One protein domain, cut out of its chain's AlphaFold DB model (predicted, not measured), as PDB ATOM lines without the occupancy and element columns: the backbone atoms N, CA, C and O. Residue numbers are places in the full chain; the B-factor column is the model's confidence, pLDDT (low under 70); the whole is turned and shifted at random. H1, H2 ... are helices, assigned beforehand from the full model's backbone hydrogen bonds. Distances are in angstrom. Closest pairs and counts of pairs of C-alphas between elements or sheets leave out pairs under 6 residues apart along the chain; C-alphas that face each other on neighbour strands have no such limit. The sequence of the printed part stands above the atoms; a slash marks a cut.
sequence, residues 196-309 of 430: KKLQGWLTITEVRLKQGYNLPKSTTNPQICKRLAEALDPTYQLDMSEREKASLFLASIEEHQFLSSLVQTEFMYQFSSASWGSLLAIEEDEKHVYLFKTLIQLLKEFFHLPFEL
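AT A GLANCE: This is residues 196 to 309 of the 430 residues of the protein "Transcriptional regulator" of Enterococcus casseliflavus (UniProt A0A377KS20). Two groups of helices, H1 to H3 at one end and H4 to H6 at the other, are bridged by the long helix H7, which runs from beside H5 to H3; H2 also meets H5. H3 is the middle of the first group, with H1 and H2 packed on it, and residues 303 to 309 lead away from the end of H7. The printed part has 114 residues with seven named helices, H1 to H7 in order along the chain, and no named strand, and its class is all helix. It is compact, with a radius of gyration of the C-alphas of 14.9 A and spans of 48 by 37 by 30 A.

IN THESE COORDINATES: Find C-alpha 196 at (113.859, 112.037, 172.826); from there H1 runs 21.4 A to residue 210. Next come H2, residues 222 to 232, 15.6 A long, and H3, residues 242 to 252, 15.4 A long. Look for the short H4 at residues 255 to 259, 7.9 A, then H5 at residues 261 to 271, 15.5 A, and the short H6 at residues 276 to 280, 6.4 A. H7 begins at C-alpha 287 at (99.203, 88.119, 171.879) and runs 22.9 A to C-alpha 302 at (106.951, 103.087, 156.406).

HOW THE PARTS SIT: Begin at H3, which with H5 is a hub touching three helices. H1 touches H3 at a shallow tilt of 31 degrees, opposite ways, closest at the C-alphas of Leu 198 and Ser 252, 5.1 A apart. H2 touches H3 at a steep tilt of 54 degrees, the same way; the closest C-alphas, of Ala 229 and Ala 246, are 4.5 A apart. H2 also touches H5, closest at the C-alphas of Ile 224 and Phe 271, 6.0 A. H7 touches H3 with residues 298 to 302 alone, closest at the C-alphas of Ser 247 and Phe 302, 5.8 A. With residues 287 to 294 alone it touches H5, at a shallow tilt of 33 degrees, only just short of steep, closest at the C-alphas of Met 268 and Leu 291, 6.2 A. H6 touches H5, and H4 is close to H5 but not clearly touching. H1 and H7 are apart. Every O i to N i+4 pair is within hydrogen-bond range in H1, H2, H3, H5, H6 and H7; H4 has 0 of 1, but 2 of 2 O i to N i+3 pairs.

THE WHOLE: The two farthest C-alphas, of Gln 211 and Glu 283, are 47.6 A apart. The printed part has no cut, and the link from H1 to H2, 11 residues, is long. Its mean pLDDT is 84.7; residues 218 to 220, 276 to 277 and 306 to 309 are under 70.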
ATOM      1  N   LYS A 196     112.530 111.768 173.406       86.25
ATOM      2  CA  LYS A 196     113.859 112.037 172.826       86.25
ATOM      3  C   LYS A 196     113.982 111.487 171.404       86.25
ATOM      4  O   LYS A 196     114.498 112.167 170.519       86.25
ATOM      5  N   LYS A 197     113.505 110.259 171.170       89.31
ATOM      6  CA  LYS A 197     113.499 109.629 169.842       89.31
ATOM      7  C   LYS A 197     112.588 110.403 168.887       89.31
ATOM      8  O   LYS A 197     113.008 110.702 167.771       89.31
ATOM      9  N   LEU A 198     111.400 110.793 169.353       90.31
ATOM     10  CA  LEU A 198     110.433 111.574 168.585       90.31
ATOM     11  C   LEU A 198     110.989 112.939 168.181       90.31
ATOM     12  O   LEU A 198     110.934 113.283 167.005       90.31
ATOM     13  N   GLN A 199     111.581 113.688 169.114       89.25
ATOM     14  CA  GLN A 199     112.235 114.969 168.818       89.25
ATOM     15  C   GLN A 199     113.349 114.811 167.783       89.25
ATOM     16  O   GLN A 199     113.455 115.612 166.851       89.25
ATOM     17  N   GLY A 200     114.153 113.751 167.901       90.88
ATOM     18  CA  GLY A 200     115.199 113.470 166.925       90.88
ATOM     19  C   GLY A 200     114.637 113.218 165.528       90.88
ATOM     20  O   GLY A 200     115.078 113.838 164.558       90.88
ATOM     21  N   TRP A 201     113.615 112.370 165.418       93.00
ATOM     22  CA  TRP A 201     112.960 112.089 164.142       93.00
ATOM     23  C   TRP A 201     112.232 113.299 163.558       93.00
ATOM     24  O   TRP A 201     112.315 113.515 162.346       93.00
ATOM     25  N   LEU A 202     111.580 114.114 164.391       92.12
ATOM     26  CA  LEU A 202     110.967 115.383 163.992       92.12
ATOM     27  C   LEU A 202     112.011 116.334 163.406       92.12
ATOM     28  O   LEU A 202     111.838 116.810 162.288       92.12
ATOM     29  N   THR A 203     113.135 116.525 164.100       91.81
ATOM     30  CA  THR A 203     114.233 117.395 163.650       91.81
ATOM     31  C   THR A 203     114.735 116.995 162.263       91.81
ATOM     32  O   THR A 203     114.902 117.842 161.383       91.81
ATOM     33  N   ILE A 204     114.973 115.697 162.041       93.88
ATOM     34  CA  ILE A 204     115.409 115.199 160.731       93.88
ATOM     35  C   ILE A 204     114.308 115.403 159.689       93.88
ATOM     36  O   ILE A 204     114.580 115.934 158.613       93.88
ATOM     37  N   THR A 205     113.071 115.025 160.004       93.25
ATOM     38  CA  THR A 205     111.936 115.096 159.075       93.25
ATOM     39  C   THR A 205     111.661 116.528 158.629       93.25
ATOM     40  O   THR A 205     111.597 116.782 157.432       93.25
ATOM     41  N   GLU A 206     111.603 117.492 159.546       92.12
ATOM     42  CA  GLU A 206     111.372 118.905 159.222       92.12
ATOM     43  C   GLU A 206     112.451 119.482 158.301       92.12
ATOM     44  O   GLU A 206     112.140 120.204 157.352       92.12
ATOM     45  N   VAL A 207     113.728 119.160 158.542       92.88
ATOM     46  CA  VAL A 207     114.822 119.614 157.669       92.88
ATOM     47  C   VAL A 207     114.672 119.019 156.270       92.88
ATOM     48  O   VAL A 207     114.818 119.735 155.280       92.88
ATOM     49  N   ARG A 208     114.350 117.727 156.171       94.06
ATOM     50  CA  ARG A 208     114.170 117.046 154.883       94.06
ATOM     51  C   ARG A 208     112.952 117.562 154.117       94.06
ATOM     52  O   ARG A 208     113.067 117.800 152.915       94.06
ATOM     53  N   LEU A 209     111.850 117.848 154.807       93.56
ATOM     54  CA  LEU A 209     110.664 118.483 154.227       93.56
ATOM     55  C   LEU A 209     110.978 119.886 153.693       93.56
ATOM     56  O   LEU A 209     110.636 120.192 152.553       93.56
ATOM     57  N   LYS A 210     111.717 120.709 154.453       93.31
ATOM     58  CA  LYS A 210     112.194 122.032 153.999       93.31
ATOM     59  C   LYS A 210     113.107 121.944 152.771       93.31
ATOM     60  O   LYS A 210     113.130 122.856 151.953       93.31
ATOM     61  N   GLN A 211     113.837 120.840 152.620       93.56
ATOM     62  CA  GLN A 211     114.657 120.541 151.440       93.56
ATOM     63  C   GLN A 211     113.849 119.962 150.260       93.56
ATOM     64  O   GLN A 211     114.430 119.678 149.212       93.56
ATOM     65  N   GLY A 212     112.533 119.779 150.412       92.81
ATOM     66  CA  GLY A 212     111.630 119.253 149.385       92.81
ATOM     67  C   GLY A 212     111.520 117.725 149.339       92.81
ATOM     68  O   GLY A 212     110.907 117.187 148.416       92.81
ATOM     69  N   TYR A 213     112.086 117.009 150.314       92.94
ATOM     70  CA  TYR A 213     112.067 115.547 150.357       92.94
ATOM     71  C   TYR A 213     110.951 115.006 151.247       92.94
ATOM     72  O   TYR A 213     111.005 115.080 152.475       92.94
ATOM     73  N   ASN A 214     109.963 114.393 150.601       91.19
ATOM     74  CA  ASN A 214     108.812 113.772 151.244       91.19
ATOM     75  C   ASN A 214     108.911 112.248 151.162       91.19
ATOM     76  O   ASN A 214     109.512 111.707 150.226       91.19
ATOM     77  N   LEU A 215     108.268 111.549 152.097       89.69
ATOM     78  CA  LEU A 215     108.070 110.108 151.965       89.69
ATOM     79  C   LEU A 215     107.244 109.782 150.703       89.69
ATOM     80  O   LEU A 215     106.290 110.498 150.381       89.69
ATOM     81  N   PRO A 216     107.573 108.694 149.979       82.50
ATOM     82  CA  PRO A 216     106.833 108.300 148.782       82.50
ATOM     83  C   PRO A 216     105.391 107.944 149.149       82.50
ATOM     84  O   PRO A 216     105.164 107.320 150.182       82.50
ATOM     85  N   LYS A 217     104.412 108.307 148.316       75.44
ATOM     86  CA  LYS A 217     103.000 107.956 148.545       75.44
ATOM     87  C   LYS A 217     102.830 106.429 148.434       75.44
ATOM     88  O   LYS A 217     103.096 105.879 147.370       75.44
ATOM     89  N   SER A 218     102.419 105.755 149.513       67.31
ATOM     90  CA  SER A 218     102.052 104.324 149.489       67.31
ATOM     91  C   SER A 218     100.597 104.151 149.067       67.31
ATOM     92  O   SER A 218      99.751 104.985 149.390       67.31
ATOM     93  N   THR A 219     100.320 103.048 148.380       55.75
ATOM     94  CA  THR A 219      98.993 102.602 147.939       55.75
ATOM     95  C   THR A 219      98.319 101.625 148.911       55.75
ATOM     96  O   THR A 219      97.160 101.286 148.691       55.75
ATOM     97  N   THR A 220      99.005 101.144 149.955       62.31
ATOM     98  CA  THR A 220      98.636  99.862 150.583       62.31
ATOM     99  C   THR A 220      97.514  99.957 151.623       62.31
ATOM    100  O   THR A 220      96.643  99.089 151.619       62.31
ATOM    101  N   ASN A 221      97.449 100.997 152.471       75.44
ATOM    102  CA  ASN A 221      96.269 101.219 153.323       75.44
ATOM    103  C   ASN A 221      96.121 102.675 153.834       75.44
ATOM    104  O   ASN A 221      96.671 103.031 154.883       75.44
ATOM    105  N   PRO A 222      95.336 103.537 153.157       82.94
ATOM    106  CA  PRO A 222      95.168 104.931 153.576       82.94
ATOM    107  C   PRO A 222      94.464 105.069 154.935       82.94
ATOM    108  O   PRO A 222      94.732 106.017 155.668       82.94
ATOM    109  N   GLN A 223      93.600 104.118 155.313       86.75
ATOM    110  CA  GLN A 223      92.877 104.176 156.587       86.75
ATOM    111  C   GLN A 223      93.800 103.927 157.782       86.75
ATOM    112  O   GLN A 223      93.731 104.662 158.765       86.75
ATOM    113  N   ILE A 224      94.687 102.929 157.695       88.06
ATOM    114  CA  ILE A 224      95.683 102.668 158.746       88.06
ATOM    115  C   ILE A 224      96.638 103.860 158.871       88.06
ATOM    116  O   ILE A 224      96.905 104.312 159.981       88.06
ATOM    117  N   CYS A 225      97.085 104.424 157.744       88.62
ATOM    118  CA  CYS A 225      97.934 105.616 157.742       88.62
ATOM    119  C   CYS A 225      97.279 106.789 158.488       88.62
ATOM    120  O   CYS A 225      97.931 107.437 159.307       88.62
ATOM    121  N   LYS A 226      95.985 107.027 158.252       89.44
ATOM    122  CA  LYS A 226      95.231 108.069 158.947       89.44
ATOM    123  C   LYS A 226      95.138 107.808 160.451       89.44
ATOM    124  O   LYS A 226      95.427 108.702 161.238       89.44
ATOM    125  N   ARG A 227      94.820 106.573 160.861       91.25
ATOM    126  CA  ARG A 227      94.754 106.195 162.285       91.25
ATOM    127  C   ARG A 227      96.094 106.378 162.995       91.25
ATOM    128  O   ARG A 227      96.125 106.878 164.111       91.25
ATOM    129  N   LEU A 228      97.203 106.002 162.356       91.81
ATOM    130  CA  LEU A 228      98.550 106.203 162.908       91.81
ATOM    131  C   LEU A 228      98.893 107.695 163.034       91.81
ATOM    132  O   LEU A 228      99.503 108.112 164.016       91.81
ATOM    133  N   ALA A 229      98.480 108.514 162.063       90.81
ATOM    134  CA  ALA A 229      98.656 109.962 162.121       90.81
ATOM    135  C   ALA A 229      97.851 110.600 163.267       90.81
ATOM    136  O   ALA A 229      98.392 111.414 164.016       90.81
ATOM    137  N   GLU A 230      96.587 110.197 163.429       90.94
ATOM    138  CA  GLU A 230      95.704 110.614 164.528       90.94
ATOM    139  C   GLU A 230      96.222 110.129 165.891       90.94
ATOM    140  O   GLU A 230      96.086 110.831 166.890       90.94
ATOM    141  N   ALA A 231      96.871 108.962 165.941       91.31
ATOM    142  CA  ALA A 231      97.489 108.438 167.153       91.31
ATOM    143  C   ALA A 231      98.690 109.278 167.616       91.31
ATOM    144  O   ALA A 231      98.893 109.421 168.822       91.31
ATOM    145  N   LEU A 232      99.474 109.852 166.697       90.38
ATOM    146  CA  LEU A 232     100.560 110.775 167.048       90.38
ATOM    147  C   LEU A 232     100.036 112.145 167.466       90.38
ATOM    148  O   LEU A 232     100.483 112.703 168.465       90.38
ATOM    149  N   ASP A 233      99.148 112.704 166.651       87.69
ATOM    150  CA  ASP A 233      98.754 114.105 166.715       87.69
ATOM    151  C   ASP A 233      97.228 114.245 166.600       87.69
ATOM    152  O   ASP A 233      96.715 114.726 165.584       87.69
ATOM    153  N   PRO A 234      96.483 113.839 167.644       82.94
ATOM    154  CA  PRO A 234      95.018 113.888 167.637       82.94
ATOM    155  C   PRO A 234      94.481 115.325 167.576       82.94
ATOM    156  O   PRO A 234      93.344 115.563 167.182       82.94
ATOM    157  N   THR A 235      95.305 116.293 167.978       81.06
ATOM    158  CA  THR A 235      94.992 117.725 167.989       81.06
ATOM    159  C   THR A 235      95.399 118.456 166.709       81.06
ATOM    160  O   THR A 235      95.204 119.666 166.636       81.06
ATOM    161  N   TYR A 236      95.964 117.753 165.719       79.94
ATOM    162  CA  TYR A 236      96.436 118.314 164.448       79.94
ATOM    163  C   TYR A 236      97.393 119.518 164.606       79.94
ATOM    164  O   TYR A 236      97.327 120.476 163.839       79.94
ATOM    165  N   GLN A 237      98.288 119.480 165.595       81.81
ATOM    166  CA  GLN A 237      99.275 120.535 165.863       81.81
ATOM    167  C   GLN A 237     100.446 120.534 164.869       81.81
ATOM    168  O   GLN A 237     101.076 121.569 164.665       81.81
ATOM    169  N   LEU A 238     100.768 119.385 164.270       82.75
ATOM    170  CA  LEU A 238     101.890 119.239 163.346       82.75
ATOM    171  C   LEU A 238     101.449 119.513 161.903       82.75
ATOM    172  O   LEU A 238     100.598 118.801 161.362       82.75
ATOM    173  N   ASP A 239     102.079 120.489 161.250       85.69
ATOM    174  CA  ASP A 239     101.849 120.804 159.834       85.69
ATOM    175  C   ASP A 239     102.688 119.890 158.923       85.69
ATOM    176  O   ASP A 239     103.777 120.232 158.461       85.69
ATOM    177  N   MET A 240     102.221 118.654 158.742       88.75
ATOM    178  CA  MET A 240     102.832 117.665 157.851       88.75
ATOM    179  C   MET A 240     101.805 116.628 157.394       88.75
ATOM    180  O   MET A 240     100.752 116.458 158.010       88.75
ATOM    181  N   SER A 241     102.117 115.905 156.314       91.06
ATOM    182  CA  SER A 241     101.198 114.899 155.769       91.06
ATOM    183  C   SER A 241     100.952 113.737 156.741       91.06
ATOM    184  O   SER A 241     101.811 113.403 157.557       91.06
ATOM    185  N   GLU A 242      99.804 113.066 156.610       90.25
ATOM    186  CA  GLU A 242      99.446 111.903 157.439       90.25
ATOM    187  C   GLU A 242     100.524 110.813 157.413       90.25
ATOM    188  O   GLU A 242     100.829 110.211 158.437       90.25
ATOM    189  N   ARG A 243     101.168 110.601 156.260       89.44
ATOM    190  CA  ARG A 243     102.237 109.607 156.120       89.44
ATOM    191  C   ARG A 243     103.481 109.963 156.925       89.44
ATOM    192  O   ARG A 243     104.117 109.073 157.483       89.44
ATOM    193  N   GLU A 244     103.809 111.250 157.001       91.69
ATOM    194  CA  GLU A 244     104.920 111.732 157.821       91.69
ATOM    195  C   GLU A 244     104.612 111.491 159.303       91.69
ATOM    196  O   GLU A 244     105.404 110.850 159.995       91.69
ATOM    197  N   LYS A 245     103.409 111.865 159.758       91.81
ATOM    198  CA  LYS A 245     102.953 111.626 161.137       91.81
ATOM    199  C   LYS A 245     102.938 110.139 161.496       91.81
ATOM    200  O   LYS A 245     103.466 109.749 162.532       91.81
ATOM    201  N   ALA A 246     102.398 109.295 160.621       91.94
ATOM    202  CA  ALA A 246     102.357 107.852 160.828       91.94
ATOM    203  C   ALA A 246     103.764 107.244 160.958       91.94
ATOM    204  O   ALA A 246     103.998 106.405 161.829       91.94
ATOM    205  N   SER A 247     104.725 107.707 160.148       92.06
ATOM    206  CA  SER A 247     106.119 107.271 160.278       92.06
ATOM    207  C   SER A 247     106.714 107.687 161.630       92.06
ATOM    208  O   SER A 247     107.288 106.860 162.332       92.06
ATOM    209  N   LEU A 248     106.509 108.936 162.056       92.31
ATOM    210  CA  LEU A 248     107.023 109.453 163.326       92.31
ATOM    211  C   LEU A 248     106.451 108.707 164.536       92.31
ATOM    212  O   LEU A 248     107.194 108.434 165.481       92.31
ATOM    213  N   PHE A 249     105.166 108.341 164.484       92.75
ATOM    214  CA  PHE A 249     104.510 107.506 165.489       92.75
ATOM    215  C   PHE A 249     105.227 106.165 165.650       92.75
ATOM    216  O   PHE A 249     105.738 105.852 166.725       92.75
ATOM    217  N   LEU A 250     105.327 105.401 164.558       91.88
ATOM    218  CA  LEU A 250     105.947 104.076 164.554       91.88
ATOM    219  C   LEU A 250     107.428 104.133 164.935       91.88
ATOM    220  O   LEU A 250     107.927 103.262 165.641       91.88
ATOM    221  N   ALA A 251     108.134 105.182 164.512       90.75
ATOM    222  CA  ALA A 251     109.534 105.368 164.855       90.75
ATOM    223  C   ALA A 251     109.748 105.665 166.345       90.75
ATOM    224  O   ALA A 251     110.858 105.453 166.836       90.75
ATOM    225  N   SER A 252     108.731 106.142 167.068       91.12
ATOM    226  CA  SER A 252     108.886 106.705 168.418       91.12
ATOM    227  C   SER A 252     108.078 106.003 169.502       91.12
ATOM    228  O   SER A 252     108.255 106.332 170.674       91.12
ATOM    229  N   ILE A 253     107.216 105.054 169.145       91.75
ATOM    230  CA  ILE A 253     106.439 104.272 170.106       91.75
ATOM    231  C   ILE A 253     107.361 103.488 171.049       91.75
ATOM    232  O   ILE A 253     108.375 102.931 170.621       91.75
ATOM    233  N   GLU A 254     107.046 103.475 172.345       87.56
ATOM    234  CA  GLU A 254     107.854 102.739 173.320       87.56
ATOM    235  C   GLU A 254     107.374 101.298 173.458       87.56
ATOM    236  O   GLU A 254     106.225 101.058 173.811       87.56
ATOM    237  N   GLU A 255     108.260 100.332 173.229       84.50
ATOM    238  CA  GLU A 255     107.894  98.911 173.246       84.50
ATOM    239  C   GLU A 255     107.456  98.422 174.640       84.50
ATOM    240  O   GLU A 255     106.578  97.569 174.743       84.50
ATOM    241  N   HIS A 256     107.978  99.019 175.718       82.38
ATOM    242  CA  HIS A 256     107.678  98.608 177.097       82.38
ATOM    243  C   HIS A 256     106.186  98.721 177.478       82.38
ATOM    244  O   HIS A 256     105.698  97.953 178.308       82.38
ATOM    245  N   GLN A 257     105.422  99.625 176.848       86.56
ATOM    246  CA  GLN A 257     103.979  99.758 177.103       86.56
ATOM    247  C   GLN A 257     103.204  98.493 176.701       86.56
ATOM    248  O   GLN A 257     102.126  98.211 177.226       86.56
ATOM    249  N   PHE A 258     103.779  97.701 175.792       87.81
ATOM    250  CA  PHE A 258     103.211  96.446 175.328       87.81
ATOM    251  C   PHE A 258     103.417  95.288 176.298       87.81
ATOM    252  O   PHE A 258     102.910  94.207 176.035       87.81
ATOM    253  N   LEU A 259     104.079  95.473 177.441       84.00
ATOM    254  CA  LEU A 259     104.044  94.470 178.513       84.00
ATOM    255  C   LEU A 259     102.610  94.244 179.037       84.00
ATOM    256  O   LEU A 259     102.306  93.167 179.542       84.00
ATOM    257  N   SER A 260     101.707  95.219 178.873       83.25
ATOM    258  CA  SER A 260     100.285  95.068 179.196       83.25
ATOM    259  C   SER A 260      99.504  94.396 178.062       83.25
ATOM    260  O   SER A 260      99.337  94.991 176.997       83.25
ATOM    261  N   SER A 261      98.942  93.205 178.317       83.62
ATOM    262  CA  SER A 261      98.060  92.458 177.390       83.62
ATOM    263  C   SER A 261      96.934  93.335 176.817       83.62
ATOM    264  O   SER A 261      96.662  93.305 175.617       83.62
ATOM    265  N   LEU A 262      96.344  94.208 177.643       84.62
ATOM    266  CA  LEU A 262      95.282  95.125 177.220       84.62
ATOM    267  C   LEU A 262      95.770  96.149 176.184       84.62
ATOM    268  O   LEU A 262      95.074  96.421 175.206       84.62
ATOM    269  N   VAL A 263      96.981  96.683 176.362       86.81
ATOM    270  CA  VAL A 263      97.592  97.622 175.409       86.81
ATOM    271  C   VAL A 263      97.952  96.911 174.101       86.81
ATOM    272  O   VAL A 263      97.773  97.492 173.031       86.81
ATOM    273  N   GLN A 264      98.381  95.643 174.157       87.88
ATOM    274  CA  GLN A 264      98.607  94.832 172.954       87.88
ATOM    275  C   GLN A 264      97.308  94.653 172.153       87.88
ATOM    276  O   GLN A 264      97.293  94.879 170.942       87.88
ATOM    277  N   THR A 265      96.206  94.282 172.818       86.38
ATOM    278  CA  THR A 265      94.894  94.106 172.173       86.38
ATOM    279  C   THR A 265      94.391  95.407 171.552       86.38
ATOM    280  O   THR A 265      93.961  95.403 170.400       86.38
ATOM    281  N   GLU A 266      94.505  96.525 172.270       88.94
ATOM    282  CA  GLU A 266      94.125  97.847 171.763       88.94
ATOM    283  C   GLU A 266      94.949  98.246 170.529       88.94
ATOM    284  O   GLU A 266      94.408  98.766 169.553       88.94
ATOM    285  N   PHE A 267      96.258  97.977 170.533       91.19
ATOM    286  CA  PHE A 267      97.123  98.295 169.398       91.19
ATOM    287  C   PHE A 267      96.745  97.476 168.163       91.19
ATOM    288  O   PHE A 267      96.569  98.025 167.074       91.19
ATOM    289  N   MET A 268      96.564  96.162 168.333       90.12
ATOM    290  CA  MET A 268      96.143  95.282 167.243       90.12
ATOM    291  C   MET A 268      94.759  95.669 166.711       90.12
ATOM    292  O   MET A 268      94.549  95.657 165.500       90.12
ATOM    293  N   TYR A 269      93.833  96.079 167.579       87.44
ATOM    294  CA  TYR A 269      92.518  96.563 167.162       87.44
ATOM    295  C   TYR A 269      92.597  97.784 166.246       87.44
ATOM    296  O   TYR A 269      91.924  97.850 165.216       87.44
ATOM    297  N   GLN A 270      93.420  98.762 166.621       88.12
ATOM    298  CA  GLN A 270      93.498 100.020 165.892       88.12
ATOM    299  C   GLN A 270      94.276  99.887 164.578       88.12
ATOM    300  O   GLN A 270      93.878 100.505 163.580       88.12
ATOM    301  N   PHE A 271      95.349  99.089 164.560       89.75
ATOM    302  CA  PHE A 271      96.354  99.135 163.490       89.75
ATOM    303  C   PHE A 271      96.585  97.823 162.732       89.75
ATOM    304  O   PHE A 271      97.331  97.836 161.754       89.75
ATOM    305  N   SER A 272      95.971  96.702 163.124       85.31
ATOM    306  CA  SER A 272      96.071  95.459 162.344       85.31
ATOM    307  C   SER A 272      95.021  95.386 161.232       85.31
ATOM    308  O   SER A 272      93.963  96.015 161.289       85.31
ATOM    309  N   SER A 273      95.301  94.571 160.213       76.00
ATOM    310  CA  SER A 273      94.325  94.184 159.189       76.00
ATOM    311  C   SER A 273      93.470  92.972 159.592       76.00
ATOM    312  O   SER A 273      92.658  92.512 158.791       76.00
ATOM    313  N   ALA A 274      93.679  92.410 160.787       74.88
ATOM    314  CA  ALA A 274      92.987  91.211 161.249       74.88
ATOM    315  C   ALA A 274      91.568  91.532 161.745       74.88
ATOM    316  O   ALA A 274      91.287  92.617 162.252       74.88
ATOM    317  N   SER A 275      90.656  90.568 161.614       72.25
ATOM    318  CA  SER A 275      89.281  90.725 162.098       72.25
ATOM    319  C   SER A 275      89.214  90.658 163.632       72.25
ATOM    320  O   SER A 275      89.983  89.939 164.270       72.25
ATOM    321  N   TRP A 276      88.253  91.356 164.241       64.12
ATOM    322  CA  TRP A 276      88.071  91.356 165.701       64.12
ATOM    323  C   TRP A 276      87.870  89.949 166.282       64.12
ATOM    324  O   TRP A 276      88.474  89.602 167.294       64.12
ATOM    325  N   GLY A 277      87.088  89.108 165.591       65.75
ATOM    326  CA  GLY A 277      86.853  87.719 165.995       65.75
ATOM    327  C   GLY A 277      88.132  86.880 166.021       65.75
ATOM    328  O   GLY A 277      88.313  86.079 166.930       65.75
ATOM    329  N   SER A 278      89.056  87.117 165.082       72.94
ATOM    330  CA  SER A 278      90.364  86.452 165.092       72.94
ATOM    331  C   SER A 278      91.303  86.970 166.181       72.94
ATOM    332  O   SER A 278      92.128  86.199 166.642       72.94
ATOM    333  N   LEU A 279      91.186  88.232 166.610       72.44
ATOM    334  CA  LEU A 279      92.055  88.800 167.653       72.44
ATOM    335  C   LEU A 279      91.658  88.352 169.065       72.44
ATOM    336  O   LEU A 279      92.527  88.145 169.906       72.44
ATOM    337  N   LEU A 280      90.357  88.189 169.324       71.81
ATOM    338  CA  LEU A 280      89.853  87.693 170.610       71.81
ATOM    339  C   LEU A 280      90.078  86.191 170.812       71.81
ATOM    340  O   LEU A 280      90.091  85.732 171.948       71.81
ATOM    341  N   ALA A 281      90.240  85.437 169.723       75.81
ATOM    342  CA  ALA A 281      90.515  84.005 169.766       75.81
ATOM    343  C   ALA A 281      91.987  83.670 170.079       75.81
ATOM    344  O   ALA A 281      92.307  82.500 170.262       75.81
ATOM    345  N   ILE A 282      92.878  84.669 170.111       78.69
ATOM    346  CA  ILE A 282      94.305  84.479 170.400       78.69
ATOM    347  C   ILE A 282      94.497  84.289 171.906       78.69
ATOM    348  O   ILE A 282      94.019  85.099 172.707       78.69
ATOM    349  N   GLU A 283      95.239  83.248 172.280       79.31
ATOM    350  CA  GLU A 283      95.625  82.992 173.667       79.31
ATOM    351  C   GLU A 283      96.437  84.162 174.239       79.31
ATOM    352  O   GLU A 283      97.239  84.787 173.543       79.31
ATOM    353  N   GLU A 284      96.250  84.479 175.524       73.94
ATOM    354  CA  GLU A 284      96.918  85.634 176.143       73.94
ATOM    355  C   GLU A 284      98.442  85.577 176.029       73.94
ATOM    356  O   GLU A 284      99.083  86.603 175.785       73.94
ATOM    357  N   ASP A 285      99.000  84.373 176.127       73.25
ATOM    358  CA  ASP A 285     100.433  84.141 176.030       73.25
ATOM    359  C   ASP A 285     100.973  84.318 174.608       73.25
ATOM    360  O   ASP A 285     102.162  84.570 174.450       73.25
ATOM    361  N   GLU A 286     100.131  84.312 173.572       83.19
ATOM    362  CA  GLU A 286     100.550  84.487 172.176       83.19
ATOM    363  C   GLU A 286     100.329  85.909 171.635       83.19
ATOM    364  O   GLU A 286     100.904  86.275 170.604       83.19
ATOM    365  N   LYS A 287      99.550  86.752 172.330       84.19
ATOM    366  CA  LYS A 287      99.203  88.119 171.879       84.19
ATOM    367  C   LYS A 287     100.427  88.957 171.492       84.19
ATOM    368  O   LYS A 287     100.390  89.679 170.494       84.19
ATOM    369  N   HIS A 288     101.535  88.809 172.217       85.19
ATOM    370  CA  HIS A 288     102.768  89.556 171.963       85.19
ATOM    371  C   HIS A 288     103.408  89.188 170.612       85.19
ATOM    372  O   HIS A 288     103.939  90.056 169.922       85.19
ATOM    373  N   VAL A 289     103.299  87.929 170.175       87.38
ATOM    374  CA  VAL A 289     103.802  87.477 168.868       87.38
ATOM    375  C   VAL A 289     103.011  88.134 167.738       87.38
ATOM    376  O   VAL A 289     103.595  88.653 166.784       87.38
ATOM    377  N   TYR A 290     101.680  88.156 167.845       86.94
ATOM    378  CA  TYR A 290     100.802  88.793 166.857       86.94
ATOM    379  C   TYR A 290     100.952  90.315 166.828       86.94
ATOM    380  O   TYR A 290     100.956  90.917 165.747       86.94
ATOM    381  N   LEU A 291     101.147  90.932 167.994       90.75
ATOM    382  CA  LEU A 291     101.503  92.338 168.100       90.75
ATOM    383  C   LEU A 291     102.786  92.629 167.314       90.75
ATOM    384  O   LEU A 291     102.781  93.511 166.458       90.75
ATOM    385  N   PHE A 292     103.869  91.889 167.567       89.81
ATOM    386  CA  PHE A 292     105.142  92.138 166.892       89.81
ATOM    387  C   PHE A 292     105.073  91.844 165.393       89.81
ATOM    388  O   PHE A 292     105.638  92.604 164.613       89.81
ATOM    389  N   LYS A 293     104.306  90.837 164.955       89.62
ATOM    390  CA  LYS A 293     104.010  90.632 163.525       89.62
ATOM    391  C   LYS A 293     103.306  91.844 162.907       89.62
ATOM    392  O   LYS A 293     103.706  92.302 161.838       89.62
ATOM    393  N   THR A 294     102.308  92.397 163.599       89.69
ATOM    394  CA  THR A 294     101.604  93.614 163.160       89.69
ATOM    395  C   THR A 294     102.568  94.797 163.086       89.69
ATOM    396  O   THR A 294     102.616  95.494 162.075       89.69
ATOM    397  N   LEU A 295     103.389  95.000 164.120       89.44
ATOM    398  CA  LEU A 295     104.380  96.073 164.158       89.44
ATOM    399  C   LEU A 295     105.392  95.948 163.014       89.44
ATOM    400  O   LEU A 295     105.676  96.943 162.360       89.44
ATOM    401  N   ILE A 296     105.898  94.747 162.729       88.88
ATOM    402  CA  ILE A 296     106.832  94.496 161.621       88.88
ATOM    403  C   ILE A 296     106.177  94.806 160.273       88.88
ATOM    404  O   ILE A 296     106.793  95.470 159.439       88.88
ATOM    405  N   GLN A 297     104.923  94.395 160.066       88.25
ATOM    406  CA  GLN A 297     104.180  94.707 158.843       88.25
ATOM    407  C   GLN A 297     104.017  96.220 158.650       88.25
ATOM    408  O   GLN A 297     104.236  96.727 157.550       88.25
ATOM    409  N   LEU A 298     103.678  96.946 159.720       88.75
ATOM    410  CA  LEU A 298     103.594  98.405 159.695       88.75
ATOM    411  C   LEU A 298     104.970  99.020 159.431       88.75
ATOM    412  O   LEU A 298     105.113  99.839 158.530       88.75
ATOM    413  N   LEU A 299     106.013  98.594 160.145       87.81
ATOM    414  CA  LEU A 299     107.373  99.084 159.936       87.81
ATOM    415  C   LEU A 299     107.819  98.891 158.488       87.81
ATOM    416  O   LEU A 299     108.370  99.824 157.926       87.81
ATOM    417  N   LYS A 300     107.508  97.761 157.853       85.38
ATOM    418  CA  LYS A 300     107.821  97.493 156.441       85.38
ATOM    419  C   LYS A 300     107.114  98.440 155.464       85.38
ATOM    420  O   LYS A 300     107.610  98.688 154.369       85.38
ATOM    421  N   GLU A 301     105.951  98.981 155.830       82.31
ATOM    422  CA  GLU A 301     105.229  99.943 154.987       82.31
ATOM    423  C   GLU A 301     105.846 101.354 155.030       82.31
ATOM    424  O   GLU A 301     105.779 102.106 154.044       82.31
ATOM    425  N   PHE A 302     106.430 101.735 156.168       79.81
ATOM    426  CA  PHE A 302     106.951 103.087 156.406       79.81
ATOM    427  C   PHE A 302     108.479 103.168 156.397       79.81
ATOM    428  O   PHE A 302     109.028 104.240 156.151       79.81
ATOM    429  N   PHE A 303     109.163 102.055 156.630       80.06
ATOM    430  CA  PHE A 303     110.602 101.943 156.812       80.06
ATOM    431  C   PHE A 303     111.136 100.705 156.099       80.06
ATOM    432  O   PHE A 303     110.405  99.796 155.721       80.06
ATOM    433  N   HIS A 304     112.454 100.673 155.950       72.56
ATOM    434  CA  HIS A 304     113.150  99.428 155.663       72.56
ATOM    435  C   HIS A 304     113.382  98.686 156.959       72.56
ATOM    436  O   HIS A 304     113.782  99.299 157.955       72.56
ATOM    437  N   LEU A 305     113.156  97.378 156.942       73.81
ATOM    438  CA  LEU A 305     113.433  96.568 158.110       73.81
ATOM    439  C   LEU A 305     114.953  96.487 158.338       73.81
ATOM    440  O   LEU A 305     115.734  96.432 157.377       73.81
ATOM    441  N   PRO A 306     115.402  96.474 159.606       63.53
ATOM    442  CA  PRO A 306     116.770  96.103 159.939       63.53
ATOM    443  C   PRO A 306     117.149  94.783 159.248       63.53
ATOM    444  O   PRO A 306     116.304  93.908 159.091       63.53
ATOM    445  N   PHE A 307     118.413  94.636 158.845       62.69
ATOM    446  CA  PHE A 307     118.973  93.438 158.190       62.69
ATOM    447  C   PHE A 307     118.613  93.205 156.712       62.69
ATOM    448  O   PHE A 307     119.268  92.376 156.090       62.69
ATOM    449  N   GLU A 308     117.680  93.942 156.091       67.94
ATOM    450  CA  GLU A 308     117.328  93.745 154.664       67.94
ATOM    451  C   GLU A 308     118.550  93.713 153.727       67.94
ATOM    452  O   GLU A 308     118.649  92.854 152.853       67.94
ATOM    453  N   LEU A 309     119.518  94.605 153.949       63.66
ATOM    454  CA  LEU A 309     120.738  94.696 153.142       63.66
ATOM    455  C   LEU A 309     121.687  93.507 153.347       63.66
ATOM    456  O   LEU A 309     122.338  93.067 152.403       63.66
TER     457      LEU A 309